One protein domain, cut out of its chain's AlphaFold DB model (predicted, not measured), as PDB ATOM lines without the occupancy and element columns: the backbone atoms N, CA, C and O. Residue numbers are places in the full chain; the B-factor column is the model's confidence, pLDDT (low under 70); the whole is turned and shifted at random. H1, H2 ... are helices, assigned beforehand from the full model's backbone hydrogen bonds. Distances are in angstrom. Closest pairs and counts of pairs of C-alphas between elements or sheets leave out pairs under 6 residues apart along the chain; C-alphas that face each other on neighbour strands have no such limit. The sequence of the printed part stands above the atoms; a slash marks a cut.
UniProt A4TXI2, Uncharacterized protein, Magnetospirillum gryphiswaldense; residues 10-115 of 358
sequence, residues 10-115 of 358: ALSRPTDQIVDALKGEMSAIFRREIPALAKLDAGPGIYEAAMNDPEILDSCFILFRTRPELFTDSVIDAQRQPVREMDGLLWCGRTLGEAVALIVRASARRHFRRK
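This is residues 10 to 115 of the 358 residues of an uncharacterized protein of Magnetospirillum gryphiswaldense (UniProt A4TXI2). Two longer helices, H5 and H7, run opposite ways at a small angle and meet at one end, while the shorter H1, H2 and H4 lie crosswise over one side of this pair. At the end away from that meeting, the looping stretch 72 to 95 leads from the short H6 to H7. The printed part has 106 residues with seven named helices, H1 to H7 in order, and no named strand: all helix. It is compact and rounded, with a radius of gyration of the C-alphas of 13.4 A and spans of 38 by 28 by 24 A.

Find C-alpha 14 at (331.911, 339.634, 467.666); from there H1 runs to residue 23, 14.5 A. Next come H2, residues 25 to 33, H3, 35 to 38, and H4, 45 to 52. H5, 54 to 66, spans 18.1 A, and H6 is 68 to 71. H7, 96 to 115, runs 28.6 A to C-alpha 115 at (340.216, 348.196, 441.088).

Look first at H4, the hub. H1 only just touches it, with 3 pairs of C-alphas within 8 A, closest Lys 23 and Tyr 47, 5.6 A. H2 touches it about perpendicular, 83 degrees, closest C-alphas Ser 27 and Ile 46, 6.0 A. H5 touches H4 only at the corner, C-alphas 50 and 57, 4.9 A. H7 touches H4 with residues 103 to 111 alone, closest C-alphas Met 51 and Ser 107, 4.9 A. H5, with Pro 54 alone, only just touches H7, with 3 pairs within 8 A, at a shallow tilt of 16 degrees, opposite ways. H3 touches H2 only at the corner, C-alphas 38 and 31, 4.7 A. H6 is apart from H7. In H1, H2, H4, H5 and H7 every O i to N i+4 pair is within hydrogen-bond range; H3 and H6 are too short for one.

C-alphas 79 and 115 are farthest apart, 42.1 A. The printed part has no cut; the link H6 to H7 is long. Residues 10 to 12 have pLDDT under 70.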
ATOM      1  N   ALA A  10     325.378 340.867 473.968       45.97
ATOM      2  CA  ALA A  10     325.861 339.482 473.953       45.97
ATOM      3  C   ALA A  10     325.321 338.647 472.767       45.97
ATOM      4  O   ALA A  10     325.900 337.616 472.424       45.97
ATOM      5  N   LEU A  11     324.238 339.094 472.113       47.25
ATOM      6  CA  LEU A  11     323.637 338.438 470.940       47.25
ATOM      7  C   LEU A  11     324.213 338.908 469.590       47.25
ATOM      8  O   LEU A  11     323.940 338.278 468.563       47.25
ATOM      9  N   SER A  12     324.991 339.996 469.553       61.12
ATOM     10  CA  SER A  12     325.634 340.455 468.317       61.12
ATOM     11  C   SER A  12     326.902 339.648 468.037       61.12
ATOM     12  O   SER A  12     327.631 339.248 468.947       61.12
ATOM     13  N   ARG A  13     327.179 339.359 466.759       80.62
ATOM     14  CA  ARG A  13     328.391 338.608 466.402       80.62
ATOM     15  C   ARG A  13     329.611 339.459 466.781       80.62
ATOM     16  O   ARG A  13     329.584 340.659 466.520       80.62
ATOM     17  N   PRO A  14     330.716 338.873 467.280       80.88
ATOM     18  CA  PRO A  14     331.911 339.634 467.666       80.88
ATOM     19  C   PRO A  14     332.426 340.601 466.585       80.88
ATOM     20  O   PRO A  14     332.930 341.676 466.886       80.88
ATOM     21  N   THR A  15     332.254 340.246 465.309       82.06
ATOM     22  CA  THR A  15     332.566 341.114 464.166       82.06
ATOM     23  C   THR A  15     331.725 342.388 464.119       82.06
ATOM     24  O   THR A  15     332.258 343.447 463.797       82.06
ATOM     25  N   ASP A  16     330.429 342.293 464.411       85.00
ATOM     26  CA  ASP A  16     329.515 343.436 464.376       85.00
ATOM     27  C   ASP A  16     329.882 344.419 465.496       85.00
ATOM     28  O   ASP A  16     329.989 345.613 465.244       85.00
ATOM     29  N   GLN A  17     330.244 343.906 466.679       83.62
ATOM     30  CA  GLN A  17     330.735 344.719 467.800       83.62
ATOM     31  C   GLN A  17     332.009 345.500 467.450       83.62
ATOM     32  O   GLN A  17     332.116 346.682 467.766       83.62
ATOM     33  N   ILE A  18     332.961 344.866 466.751       85.12
ATOM     34  CA  ILE A  18     334.181 345.543 466.279       85.12
ATOM     35  C   ILE A  18     333.822 346.661 465.291       85.12
ATOM     36  O   ILE A  18     334.343 347.771 465.384       85.12
ATOM     37  N   VAL A  19     332.925 346.390 464.339       85.81
ATOM     38  CA  VAL A  19     332.499 347.386 463.346       85.81
ATOM     39  C   VAL A  19     331.759 348.552 464.002       85.81
ATOM     40  O   VAL A  19     331.969 349.699 463.608       85.81
ATOM     41  N   ASP A  20     330.923 348.282 465.001       86.19
ATOM     42  CA  ASP A  20     330.179 349.308 465.724       86.19
ATOM     43  C   ASP A  20     331.114 350.194 466.558       86.19
ATOM     44  O   ASP A  20     331.003 351.420 466.489       86.19
ATOM     45  N   ALA A  21     332.108 349.609 467.238       83.94
ATOM     46  CA  ALA A  21     333.150 350.363 467.941       83.94
ATOM     47  C   ALA A  21     333.940 351.282 466.988       83.94
ATOM     48  O   ALA A  21     334.164 352.459 467.284       83.94
ATOM     49  N   LEU A  22     334.291 350.778 465.796       85.88
ATOM     50  CA  LEU A  22     334.984 351.559 464.768       85.88
ATOM     51  C   LEU A  22     334.135 352.722 464.238       85.88
ATOM     52  O   LEU A  22     334.668 353.805 463.997       85.88
ATOM     53  N   LYS A  23     332.825 352.521 464.052       87.19
ATOM     54  CA  LYS A  23     331.889 353.560 463.582       87.19
ATOM     55  C   LYS A  23     331.520 354.584 464.658       87.19
ATOM     56  O   LYS A  23     331.095 355.682 464.306       87.19
ATOM     57  N   GLY A  24     331.645 354.216 465.930       85.19
ATOM     58  CA  GLY A  24     331.340 355.058 467.082       85.19
ATOM     59  C   GLY A  24     332.550 355.858 467.563       85.19
ATOM     60  O   GLY A  24     333.060 356.735 466.864       85.19
ATOM     61  N   GLU A  25     332.992 355.563 468.784       82.62
ATOM     62  CA  GLU A  25     333.998 356.334 469.529       82.62
ATOM     63  C   GLU A  25     335.327 356.479 468.785       82.62
ATOM     64  O   GLU A  25     335.889 357.576 468.709       82.62
ATOM     65  N   MET A  26     335.801 355.403 468.151       89.56
ATOM     66  CA  MET A  26     337.082 355.427 467.444       89.56
ATOM     67  C   MET A  26     337.058 356.383 466.247       89.56
ATOM     68  O   MET A  26     338.041 357.079 465.997       89.56
ATOM     69  N   SER A  27     335.929 356.489 465.536       91.00
ATOM     70  CA  SER A  27     335.782 357.444 464.430       91.00
ATOM     71  C   SER A  27     335.946 358.894 464.899       91.00
ATOM     72  O   SER A  27     336.538 359.704 464.183       91.00
ATOM     73  N   ALA A  28     335.487 359.232 466.109       89.62
ATOM     74  CA  ALA A  28     335.670 360.571 466.666       89.62
ATOM     75  C   ALA A  28     337.151 360.878 466.954       89.62
ATOM     76  O   ALA A  28     337.620 361.972 466.631       89.62
ATOM     77  N   ILE A  29     337.894 359.905 467.496       93.00
ATOM     78  CA  ILE A  29     339.343 360.017 467.732       93.00
ATOM     79  C   ILE A  29     340.076 360.194 466.399       93.00
ATOM     80  O   ILE A  29     340.816 361.162 466.227       93.00
ATOM     81  N   PHE A  30     339.821 359.319 465.422       94.25
ATOM     82  CA  PHE A  30     340.483 359.380 464.117       94.25
ATOM     83  C   PHE A  30     340.221 360.697 463.388       94.25
ATOM     84  O   PHE A  30     341.150 361.290 462.848       94.25
ATOM     85  N   ARG A  31     338.985 361.206 463.407       94.38
ATOM     86  CA  ARG A  31     338.658 362.504 462.798       94.38
ATOM     87  C   ARG A  31     339.424 363.665 463.428       94.38
ATOM     88  O   ARG A  31     339.803 364.584 462.709       94.38
ATOM     89  N   ARG A  32     339.617 363.649 464.749       93.62
ATOM     90  CA  ARG A  32     340.328 364.716 465.467       93.62
ATOM     91  C   ARG A  32     341.823 364.718 465.154       93.62
ATOM     92  O   ARG A  32     342.399 365.787 464.989       93.62
ATOM     93  N   GLU A  33     342.432 363.539 465.084       94.81
ATOM     94  CA  GLU A  33     343.891 363.400 465.004       94.81
ATOM     95  C   GLU A  33     344.423 363.266 463.566       94.81
ATOM     96  O   GLU A  33     345.588 363.568 463.319       94.81
ATOM     97  N   ILE A  34     343.606 362.819 462.603       94.44
ATOM     98  CA  ILE A  34     344.049 362.548 461.226       94.44
ATOM     99  C   ILE A  34     343.584 363.673 460.290       94.44
ATOM    100  O   ILE A  34     342.385 363.787 460.013       94.44
ATOM    101  N   PRO A  35     344.511 364.461 459.702       92.94
ATOM    102  CA  PRO A  35     344.162 365.595 458.843       92.94
ATOM    103  C   PRO A  35     343.269 365.235 457.648       92.94
ATOM    104  O   PRO A  35     342.398 366.017 457.266       92.94
ATOM    105  N   ALA A  36     343.456 364.042 457.073       91.75
ATOM    106  CA  ALA A  36     342.651 363.552 455.953       91.75
ATOM    107  C   ALA A  36     341.171 363.331 456.324       91.75
ATOM    108  O   ALA A  36     340.301 363.447 455.464       91.75
ATOM    109  N   LEU A  37     340.878 363.052 457.599       93.06
ATOM    110  CA  LEU A  37     339.528 362.781 458.101       93.06
ATOM    111  C   LEU A  37     338.873 364.011 458.742       93.06
ATOM    112  O   LEU A  37     337.648 364.083 458.795       93.06
ATOM    113  N   ALA A  38     339.660 364.999 459.177       91.19
ATOM    114  CA  ALA A  38     339.177 366.194 459.876       91.19
ATOM    115  C   ALA A  38     338.120 366.997 459.093       91.19
ATOM    116  O   ALA A  38     337.236 367.612 459.690       91.19
ATOM    117  N   LYS A  39     338.195 366.977 457.755       87.81
ATOM    118  CA  LYS A  39     337.275 367.703 456.861       87.81
ATOM    119  C   LYS A  39     335.931 367.005 456.649       87.81
ATOM    120  O   LYS A  39     335.040 367.602 456.056       87.81
ATOM    121  N   LEU A  40     335.799 365.749 457.070       89.25
ATOM    122  CA  LEU A  40     334.558 364.996 456.927       89.25
ATOM    123  C   LEU A  40     333.590 365.348 458.058       89.25
ATOM    124  O   LEU A  40     334.004 365.716 459.163       89.25
ATOM    125  N   ASP A  41     332.296 365.206 457.791       86.31
ATOM    126  CA  ASP A  41     331.273 365.334 458.822       86.31
ATOM    127  C   ASP A  41     331.411 364.226 459.870       86.31
ATOM    128  O   ASP A  41     331.854 363.107 459.585       86.31
ATOM    129  N   ALA A  42     331.031 364.543 461.109       79.88
ATOM    130  CA  ALA A  42     330.982 363.545 462.167       79.88
ATOM    131  C   ALA A  42     329.953 362.460 461.811       79.88
ATOM    132  O   ALA A  42     328.812 362.771 461.473       79.88
ATOM    133  N   GLY A  43     330.351 361.189 461.902       78.25
ATOM    134  CA  GLY A  43     329.457 360.055 461.673       78.25
ATOM    135  C   GLY A  43     330.083 358.927 460.842       78.25
ATOM    136  O   GLY A  43     331.304 358.863 460.687       78.25
ATOM    137  N   PRO A  44     329.256 358.027 460.274       75.81
ATOM    138  CA  PRO A  44     329.721 356.786 459.644       75.81
ATOM    139  C   PRO A  44     330.571 356.998 458.381       75.81
ATOM    140  O   PRO A  44     331.255 356.073 457.940       75.81
ATOM    141  N   GLY A  45     330.568 358.209 457.811       86.44
ATOM    142  CA  GLY A  45     331.414 358.574 456.674       86.44
ATOM    143  C   GLY A  45     332.915 358.476 456.967       86.44
ATOM    144  O   GLY A  45     333.681 358.182 456.055       86.44
ATOM    145  N   ILE A  46     333.335 358.640 458.228       91.69
ATOM    146  CA  ILE A  46     334.742 358.526 458.653       91.69
ATOM    147  C   ILE A  46     335.230 357.084 458.484       91.69
ATOM    148  O   ILE A  46     336.252 356.838 457.840       91.69
ATOM    149  N   TYR A  47     334.461 356.129 459.012       91.81
ATOM    150  CA  TYR A  47     334.726 354.701 458.857       91.81
ATOM    151  C   TYR A  47     334.783 354.312 457.377       91.81
ATOM    152  O   TYR A  47     335.719 353.645 456.942       91.81
ATOM    153  N   GLU A  48     333.810 354.756 456.579       92.69
ATOM    154  CA  GLU A  48     333.789 354.448 455.149       92.69
ATOM    155  C   GLU A  48     334.971 355.074 454.396       92.69
ATOM    156  O   GLU A  48     335.537 354.416 453.525       92.69
ATOM    157  N   ALA A  49     335.397 356.291 454.742       93.50
ATOM    158  CA  ALA A  49     336.582 356.910 454.154       93.50
ATOM    159  C   ALA A  49     337.847 356.090 454.451       93.50
ATOM    160  O   ALA A  49     338.546 355.695 453.517       93.50
ATOM    161  N   ALA A  50     338.087 355.743 455.719       94.44
ATOM    162  CA  ALA A  50     339.240 354.935 456.115       94.44
ATOM    163  C   ALA A  50     339.219 353.536 455.474       94.44
ATOM    164  O   ALA A  50     340.212 353.071 454.927       94.44
ATOM    165  N   MET A  51     338.068 352.861 455.458       94.69
ATOM    166  CA  MET A  51     337.958 351.509 454.897       94.69
ATOM    167  C   MET A  51     338.045 351.454 453.367       94.69
ATOM    168  O   MET A  51     338.267 350.375 452.809       94.69
ATOM    169  N   ASN A  52     337.832 352.575 452.675       95.44
ATOM    170  CA  ASN A  52     337.921 352.662 451.217       95.44
ATOM    171  C   ASN A  52     339.251 353.263 450.734       95.44
ATOM    172  O   ASN A  52     339.513 353.245 449.524       95.44
ATOM    173  N   ASP A  53     340.100 353.748 451.636       95.69
ATOM    174  CA  ASP A  53     341.403 354.323 451.326       95.69
ATOM    175  C   ASP A  53     342.510 353.692 452.193       95.69
ATOM    176  O   ASP A  53     342.616 353.989 453.385       95.69
ATOM    177  N   PRO A  54     343.349 352.811 451.614       96.81
ATOM    178  CA  PRO A  54     344.426 352.170 452.357       96.81
ATOM    179  C   PRO A  54     345.463 353.122 452.967       96.81
ATOM    180  O   PRO A  54     346.064 352.750 453.971       96.81
ATOM    181  N   GLU A  55     345.673 354.321 452.413       95.69
ATOM    182  CA  GLU A  55     346.615 355.305 452.977       95.69
ATOM    183  C   GLU A  55     346.048 355.946 454.250       95.69
ATOM    184  O   GLU A  55     346.742 356.096 455.261       95.69
ATOM    185  N   ILE A  56     344.750 356.261 454.235       96.31
ATOM    186  CA  ILE A  56     344.041 356.730 455.428       96.31
ATOM    187  C   ILE A  56     344.015 355.622 456.484       96.31
ATOM    188  O   ILE A  56     344.283 355.886 457.655       96.31
ATOM    189  N   LEU A  57     343.741 354.376 456.085       97.44
ATOM    190  CA  LEU A  57     343.751 353.241 457.006       97.44
ATOM    191  C   LEU A  57     345.125 353.024 457.655       97.44
ATOM    192  O   LEU A  57     345.194 352.779 458.858       97.44
ATOM    193  N   ASP A  58     346.208 353.125 456.884       96.69
ATOM    194  CA  ASP A  58     347.573 353.040 457.415       96.69
ATOM    195  C   ASP A  58     347.834 354.146 458.447       96.69
ATOM    196  O   ASP A  58     348.339 353.871 459.533       96.69
ATOM    197  N   SER A  59     347.373 355.372 458.173       96.44
ATOM    198  CA  SER A  59     347.450 356.491 459.123       96.44
ATOM    199  C   SER A  59     346.686 356.206 460.424       96.44
ATOM    200  O   SER A  59     347.183 356.519 461.507       96.44
ATOM    201  N   CYS A  60     345.512 355.566 460.345       96.31
ATOM    202  CA  CYS A  60     344.764 355.118 461.524       96.31
ATOM    203  C   CYS A  60     345.558 354.103 462.354       96.31
ATOM    204  O   CYS A  60     345.620 354.229 463.577       96.31
ATOM    205  N   PHE A  61     346.193 353.120 461.711       96.44
ATOM    206  CA  PHE A  61     347.022 352.139 462.413       96.44
ATOM    207  C   PHE A  61     348.298 352.749 462.999       96.44
ATOM    208  O   PHE A  61     348.685 352.399 464.114       96.44
ATOM    209  N   ILE A  62     348.934 353.692 462.298       95.06
ATOM    210  CA  ILE A  62     350.075 354.442 462.833       95.06
ATOM    211  C   ILE A  62     349.661 355.179 464.105       95.06
ATOM    212  O   ILE A  62     350.333 355.013 465.118       95.06
ATOM    213  N   LEU A  63     348.552 355.924 464.083       95.69
ATOM    214  CA  LEU A  63     348.041 356.621 465.265       95.69
ATOM    215  C   LEU A  63     347.736 355.651 466.412       95.69
ATOM    216  O   LEU A  63     348.096 355.921 467.553       95.69
ATOM    217  N   PHE A  64     347.104 354.516 466.109       94.38
ATOM    218  CA  PHE A  64     346.788 353.494 467.104       94.38
ATOM    219  C   PHE A  64     348.040 352.956 467.812       94.38
ATOM    220  O   PHE A  64     348.041 352.806 469.030       94.38
ATOM    221  N   ARG A  65     349.129 352.722 467.066       92.19
ATOM    222  CA  ARG A  65     350.402 352.251 467.632       92.19
ATOM    223  C   ARG A  65     351.181 353.331 468.375       92.19
ATOM    224  O   ARG A  65     351.824 353.027 469.373       92.19
ATOM    225  N   THR A  66     351.196 354.563 467.865       94.31
ATOM    226  CA  THR A  66     352.030 355.639 468.426       94.31
ATOM    227  C   THR A  66     351.365 356.358 469.589       94.31
ATOM    228  O   THR A  66     352.072 356.920 470.422       94.31
ATOM    229  N   ARG A  67     350.028 356.337 469.654       94.62
ATOM    230  CA  ARG A  67     349.229 356.988 470.697       94.62
ATOM    231  C   ARG A  67     348.153 356.054 471.273       94.62
ATOM    232  O   ARG A  67     346.959 356.370 471.200       94.62
ATOM    233  N   PRO A  68     348.534 354.886 471.830       92.56
ATOM    234  CA  PRO A  68     347.580 353.911 472.360       92.56
ATOM    235  C   PRO A  68     346.746 354.467 473.524       92.56
ATOM    236  O   PRO A  68     345.642 353.986 473.774       92.56
ATOM    237  N   GLU A  69     347.226 355.506 474.219       93.19
ATOM    238  CA  GLU A  69     346.508 356.186 475.298       93.19
ATOM    239  C   GLU A  69     345.151 356.749 474.857       93.19
ATOM    240  O   GLU A  69     344.212 356.775 475.652       93.19
ATOM    241  N   LEU A  70     345.023 357.134 473.581       93.75
ATOM    242  CA  LEU A  70     343.793 357.701 473.029       93.75
ATOM    243  C   LEU A  70     342.663 356.676 472.900       93.75
ATOM    244  O   LEU A  70     341.511 357.075 472.767       93.75
ATOM    245  N   PHE A  71     342.982 355.381 472.919       92.94
ATOM    246  CA  PHE A  71     342.047 354.286 472.643       92.94
ATOM    247  C   PHE A  71     341.728 353.443 473.881       92.94
ATOM    248  O   PHE A  71     341.110 352.386 473.763       92.94
ATOM    249  N   THR A  72     342.149 353.900 475.061       89.81
ATOM    250  CA  THR A  72     342.042 353.163 476.331       89.81
ATOM    251  C   THR A  72     340.609 352.833 476.734       89.81
ATOM    252  O   THR A  72     340.392 351.784 477.332       89.81
ATOM    253  N   ASP A  73     339.646 353.669 476.348       88.06
ATOM    254  CA  ASP A  73     338.225 353.449 476.636       88.06
ATOM    255  C   ASP A  73     337.529 352.556 475.592       88.06
ATOM    256  O   ASP A  73     336.537 351.899 475.902       88.06
ATOM    257  N   SER A  74     338.058 352.488 474.364       87.56
ATOM    258  CA  SER A  74     337.412 351.784 473.245       87.56
ATOM    259  C   SER A  74     338.002 350.397 472.961       87.56
ATOM    260  O   SER A  74     337.319 349.542 472.397       87.56
ATOM    261  N   VAL A  75     339.266 350.149 473.324       91.69
ATOM    262  CA  VAL A  75     339.959 348.869 473.099       91.69
ATOM    263  C   VAL A  75     340.235 348.211 474.446       91.69
ATOM    264  O   VAL A  75     341.303 348.369 475.035       91.69
ATOM    265  N   ILE A  76     339.228 347.490 474.938       93.31
ATOM    266  CA  ILE A  76     339.185 346.938 476.297       93.31
ATOM    267  C   ILE A  76     338.900 345.434 476.312       93.31
ATOM    268  O   ILE A  76     338.308 344.892 475.373       93.31
ATOM    269  N   ASP A  77     339.291 344.772 477.396       93.75
ATOM    270  CA  ASP A  77     338.998 343.363 477.674       93.75
ATOM    271  C   ASP A  77     337.663 343.158 478.425       93.75
ATOM    272  O   ASP A  77     336.890 344.090 478.680       93.75
ATOM    273  N   ALA A  78     337.380 341.905 478.801       90.69
ATOM    274  CA  ALA A  78     336.202 341.530 479.588       90.69
ATOM    275  C   ALA A  78     336.141 342.218 480.971       90.69
ATOM    276  O   ALA A  78     335.054 342.427 481.516       90.69
ATOM    277  N   GLN A  79     337.295 342.583 481.527       91.75
ATOM    278  CA  GLN A  79     337.493 343.232 482.822       91.75
ATOM    279  C   GLN A  79     337.568 344.766 482.708       91.75
ATOM    280  O   GLN A  79     337.814 345.444 483.710       91.75
ATOM    281  N   ARG A  80     337.313 345.321 481.514       89.00
ATOM    282  CA  ARG A  80     337.413 346.754 481.195       89.00
ATOM    283  C   ARG A  80     338.818 347.330 481.389       89.00
ATOM    284  O   ARG A  80     338.958 348.503 481.729       89.00
ATOM    285  N   GLN A  81     339.850 346.517 481.203       92.69
ATOM    286  CA  GLN A  81     341.233 346.979 481.140       92.69
ATOM    287  C   GLN A  81     341.640 347.228 479.683       92.69
ATOM    288  O   GLN A  81     341.184 346.505 478.792       92.69
ATOM    289  N   PRO A  82     342.483 348.240 479.412       93.31
ATOM    290  CA  PRO A  82     342.914 348.557 478.059       93.31
ATOM    291  C   PRO A  82     343.815 347.454 477.492       93.31
ATOM    292  O   PRO A  82     344.819 347.079 478.100       93.31
ATOM    293  N   VAL A  83     343.492 346.982 476.288       93.50
ATOM    294  CA  VAL A  83     344.257 345.953 475.572       93.50
ATOM    295  C   VAL A  83     345.228 346.614 474.599       93.50
ATOM    296  O   VAL A  83     344.833 347.436 473.774       93.50
ATOM    297  N   ARG A  84     346.509 346.243 474.687       90.31
ATOM    298  CA  ARG A  84     347.588 346.805 473.851       90.31
ATOM    299  C   ARG A  84     348.271 345.768 472.966       90.31
ATOM    300  O   ARG A  84     348.638 346.077 471.837       90.31
ATOM    301  N   GLU A  85     348.406 344.548 473.471       92.12
ATOM    302  CA  GLU A  85     349.077 343.460 472.767       92.12
ATOM    303  C   GLU A  85     348.143 342.765 471.770       92.12
ATOM    304  O   GLU A  85     346.934 342.662 471.983       92.12
ATOM    305  N   MET A  86     348.708 342.275 470.663       92.38
ATOM    306  CA  MET A  86     347.938 341.660 469.571       92.38
ATOM    307  C   MET A  86     347.274 340.331 469.961       92.38
ATOM    308  O   MET A  86     346.283 339.936 469.346       92.38
ATOM    309  N   ASP A  87     347.812 339.628 470.952       94.94
ATOM    310  CA  ASP A  87     347.249 338.401 471.520       94.94
ATOM    311  C   ASP A  87     346.224 338.673 472.634       94.94
ATOM    312  O   ASP A  87     345.483 337.767 473.022       94.94
ATOM    313  N   GLY A  88     346.118 339.922 473.094       93.94
ATOM    314  CA  GLY A  88     345.168 340.335 474.115       93.94
ATOM    315  C   GLY A  88     343.719 340.168 473.660       93.94
ATOM    316  O   GLY A  88     343.338 340.574 472.557       93.94
ATOM    317  N   LEU A  89     342.904 339.559 474.525       95.31
ATOM    318  CA  LEU A  89     341.484 339.320 474.282       95.31
ATOM    319  C   LEU A  89     340.668 340.586 474.533       95.31
ATOM    320  O   LEU A  89     340.671 341.143 475.625       95.31
ATOM    321  N   LEU A  90     339.918 340.995 473.519       93.81
ATOM    322  CA  LEU A  90     338.936 342.063 473.604       93.81
ATOM    323  C   LEU A  90     337.674 341.580 474.321       93.81
ATOM    324  O   LEU A  90     337.378 340.384 474.372       93.81
ATOM    325  N   TRP A  91     336.866 342.531 474.784       91.56
ATOM    326  CA  TRP A  91     335.567 342.290 475.416       91.56
ATOM    327  C   TRP A  91     334.638 341.378 474.589       91.56
ATOM    328  O   TRP A  91     333.882 340.587 475.146       91.56
ATOM    329  N   CYS A  92     334.748 341.412 473.255       88.31
ATOM    330  CA  CYS A  92     333.976 340.568 472.337       88.31
ATOM    331  C   CYS A  92     334.503 339.122 472.185       88.31
ATOM    332  O   CYS A  92     333.993 338.362 471.357       88.31
ATOM    333  N   GLY A  93     335.541 338.733 472.937       90.12
ATOM    334  CA  GLY A  93     336.138 337.392 472.926       90.12
ATOM    335  C   GLY A  93     337.080 337.101 471.748       90.12
ATOM    336  O   GLY A  93     337.460 335.950 471.543       90.12
ATOM    337  N   ARG A  94     337.441 338.120 470.958       92.94
ATOM    338  CA  ARG A  94     338.432 338.050 469.866       92.94
ATOM    339  C   ARG A  94     339.744 338.677 470.297       92.94
ATOM    340  O   ARG A  94     339.727 339.576 471.130       92.94
ATOM    341  N   THR A  95     340.864 338.266 469.710       95.19
ATOM    342  CA  THR A  95     342.128 338.971 469.973       95.19
ATOM    343  C   THR A  95     342.192 340.296 469.213       95.19
ATOM    344  O   THR A  95     341.562 340.461 468.160       95.19
ATOM    345  N   LEU A  96     342.986 341.245 469.710       94.81
ATOM    346  CA  LEU A  96     343.246 342.498 469.000       94.81
ATOM    347  C   LEU A  96     343.814 342.244 467.590       94.81
ATOM    348  O   LEU A  96     343.385 342.872 466.622       94.81
ATOM    349  N   GLY A  97     344.695 341.254 467.440       95.06
ATOM    350  CA  GLY A  97     345.233 340.828 466.150       95.06
ATOM    351  C   GLY A  97     344.168 340.274 465.196       95.06
ATOM    352  O   GLY A  97     344.207 340.557 463.998       95.06
ATOM    353  N   GLU A  98     343.169 339.538 465.696       94.94
ATOM    354  CA  GLU A  98     342.029 339.097 464.879       94.94
ATOM    355  C   GLU A  98     341.186 340.284 464.389       94.94
ATOM    356  O   GLU A  98     340.760 340.294 463.228       94.94
ATOM    357  N   ALA A  99     340.977 341.294 465.239       94.56
ATOM    358  CA  ALA A  99     340.274 342.519 464.867       94.56
ATOM    359  C   ALA A  99     341.042 343.307 463.791       94.56
ATOM    360  O   ALA A  99     340.466 343.675 462.764       94.56
ATOM    361  N   VAL A 100     342.356 343.485 463.962       95.94
ATOM    362  CA  VAL A 100     343.240 344.110 462.962       95.94
ATOM    363  C   VAL A 100     343.182 343.354 461.633       95.94
ATOM    364  O   VAL A 100     342.935 343.958 460.586       95.94
ATOM    365  N   ALA A 101     343.334 342.028 461.656       96.31
ATOM    366  CA  ALA A 101     343.255 341.200 460.458       96.31
ATOM    367  C   ALA A 101     341.905 341.363 459.742       96.31
ATOM    368  O   ALA A 101     341.851 341.441 458.513       96.31
ATOM    369  N   LEU A 102     340.805 341.443 460.495       95.94
ATOM    370  CA  LEU A 102     339.469 341.664 459.948       95.94
ATOM    371  C   LEU A 102     339.367 343.005 459.213       95.94
ATOM    372  O   LEU A 102     338.879 343.036 458.079       95.94
ATOM    373  N   ILE A 103     339.864 344.081 459.823       95.88
ATOM    374  CA  ILE A 103     339.878 345.432 459.247       95.88
ATOM    375  C   ILE A 103     340.703 345.451 457.954       95.88
ATOM    376  O   ILE A 103     340.207 345.854 456.897       95.88
ATOM    377  N   VAL A 104     341.936 344.938 457.998       97.56
ATOM    378  CA  VAL A 104     342.840 344.900 456.837       97.56
ATOM    379  C   VAL A 104     342.224 344.090 455.695       97.56
ATOM    380  O   VAL A 104     342.196 344.546 454.552       97.56
ATOM    381  N   ARG A 105     341.649 342.915 455.985       98.00
ATOM    382  CA  ARG A 105     340.957 342.080 454.986       98.00
ATOM    383  C   ARG A 105     339.758 342.794 454.376       98.00
ATOM    384  O   ARG A 105     339.555 342.713 453.165       98.00
ATOM    385  N   ALA A 106     338.950 343.468 455.190       96.38
ATOM    386  CA  ALA A 106     337.780 344.187 454.708       96.38
ATOM    387  C   ALA A 106     338.176 345.357 453.791       96.38
ATOM    388  O   ALA A 106     337.599 345.487 452.707       96.38
ATOM    389  N   SER A 107     339.194 346.139 454.166       97.56
ATOM    390  CA  SER A 107     339.740 347.220 453.332       97.56
ATOM    391  C   SER A 107     340.345 346.685 452.031       97.56
ATOM    392  O   SER A 107     339.966 347.118 450.940       97.56
ATOM    393  N   ALA A 108     341.182 345.645 452.107       98.06
ATOM    394  CA  ALA A 108     341.788 345.027 450.932       98.06
ATOM    395  C   ALA A 108     340.732 344.495 449.955       98.06
ATOM    396  O   ALA A 108     340.792 344.768 448.757       98.06
ATOM    397  N   ARG A 109     339.701 343.806 450.461       97.81
ATOM    398  CA  ARG A 109     338.593 343.309 449.637       97.81
ATOM    399  C   ARG A 109     337.864 344.441 448.919       97.81
ATOM    400  O   ARG A 109     337.566 344.310 447.731       97.81
ATOM    401  N   ARG A 110     337.560 345.542 449.618       97.25
ATOM    402  CA  ARG A 110     336.928 346.738 449.029       97.25
ATOM    403  C   ARG A 110     337.819 347.332 447.938       97.25
ATOM    404  O   ARG A 110     337.344 347.572 446.826       97.25
ATOM    405  N   HIS A 111     339.114 347.479 448.216       97.81
ATOM    406  CA  HIS A 111     340.089 348.003 447.265       97.81
ATOM    407  C   HIS A 111     340.193 347.134 446.004       97.81
ATOM    408  O   HIS A 111     340.028 347.647 444.895       97.81
ATOM    409  N   PHE A 112     340.391 345.820 446.151       97.88
ATOM    410  CA  PHE A 112     340.525 344.895 445.022       97.88
ATOM    411  C   PHE A 112     339.259 344.842 444.173       97.88
ATOM    412  O   PHE A 112     339.339 344.889 442.951       97.88
ATOM    413  N   ARG A 113     338.077 344.822 444.791       96.81
ATOM    414  CA  ARG A 113     336.801 344.867 444.062       96.81
ATOM    415  C   ARG A 113     336.631 346.147 443.258       96.81
ATOM    416  O   ARG A 113     336.144 346.089 442.132       96.81
ATOM    417  N   ARG A 114     337.033 347.287 443.823       96.19
ATOM    418  CA  ARG A 114     336.971 348.586 443.145       96.19
ATOM    419  C   ARG A 114     337.950 348.664 441.971       96.19
ATOM    420  O   ARG A 114     337.597 349.231 440.946       96.19
ATOM    421  N   LYS A 115     339.159 348.112 442.112       96.81
ATOM    422  CA  LYS A 115     340.216 348.196 441.088       96.81
ATOM    423  C   LYS A 115     340.144 347.109 440.013       96.81
ATOM    424  O   LYS A 115     340.384 347.406 438.852       96.81
TER     425      LYS A 115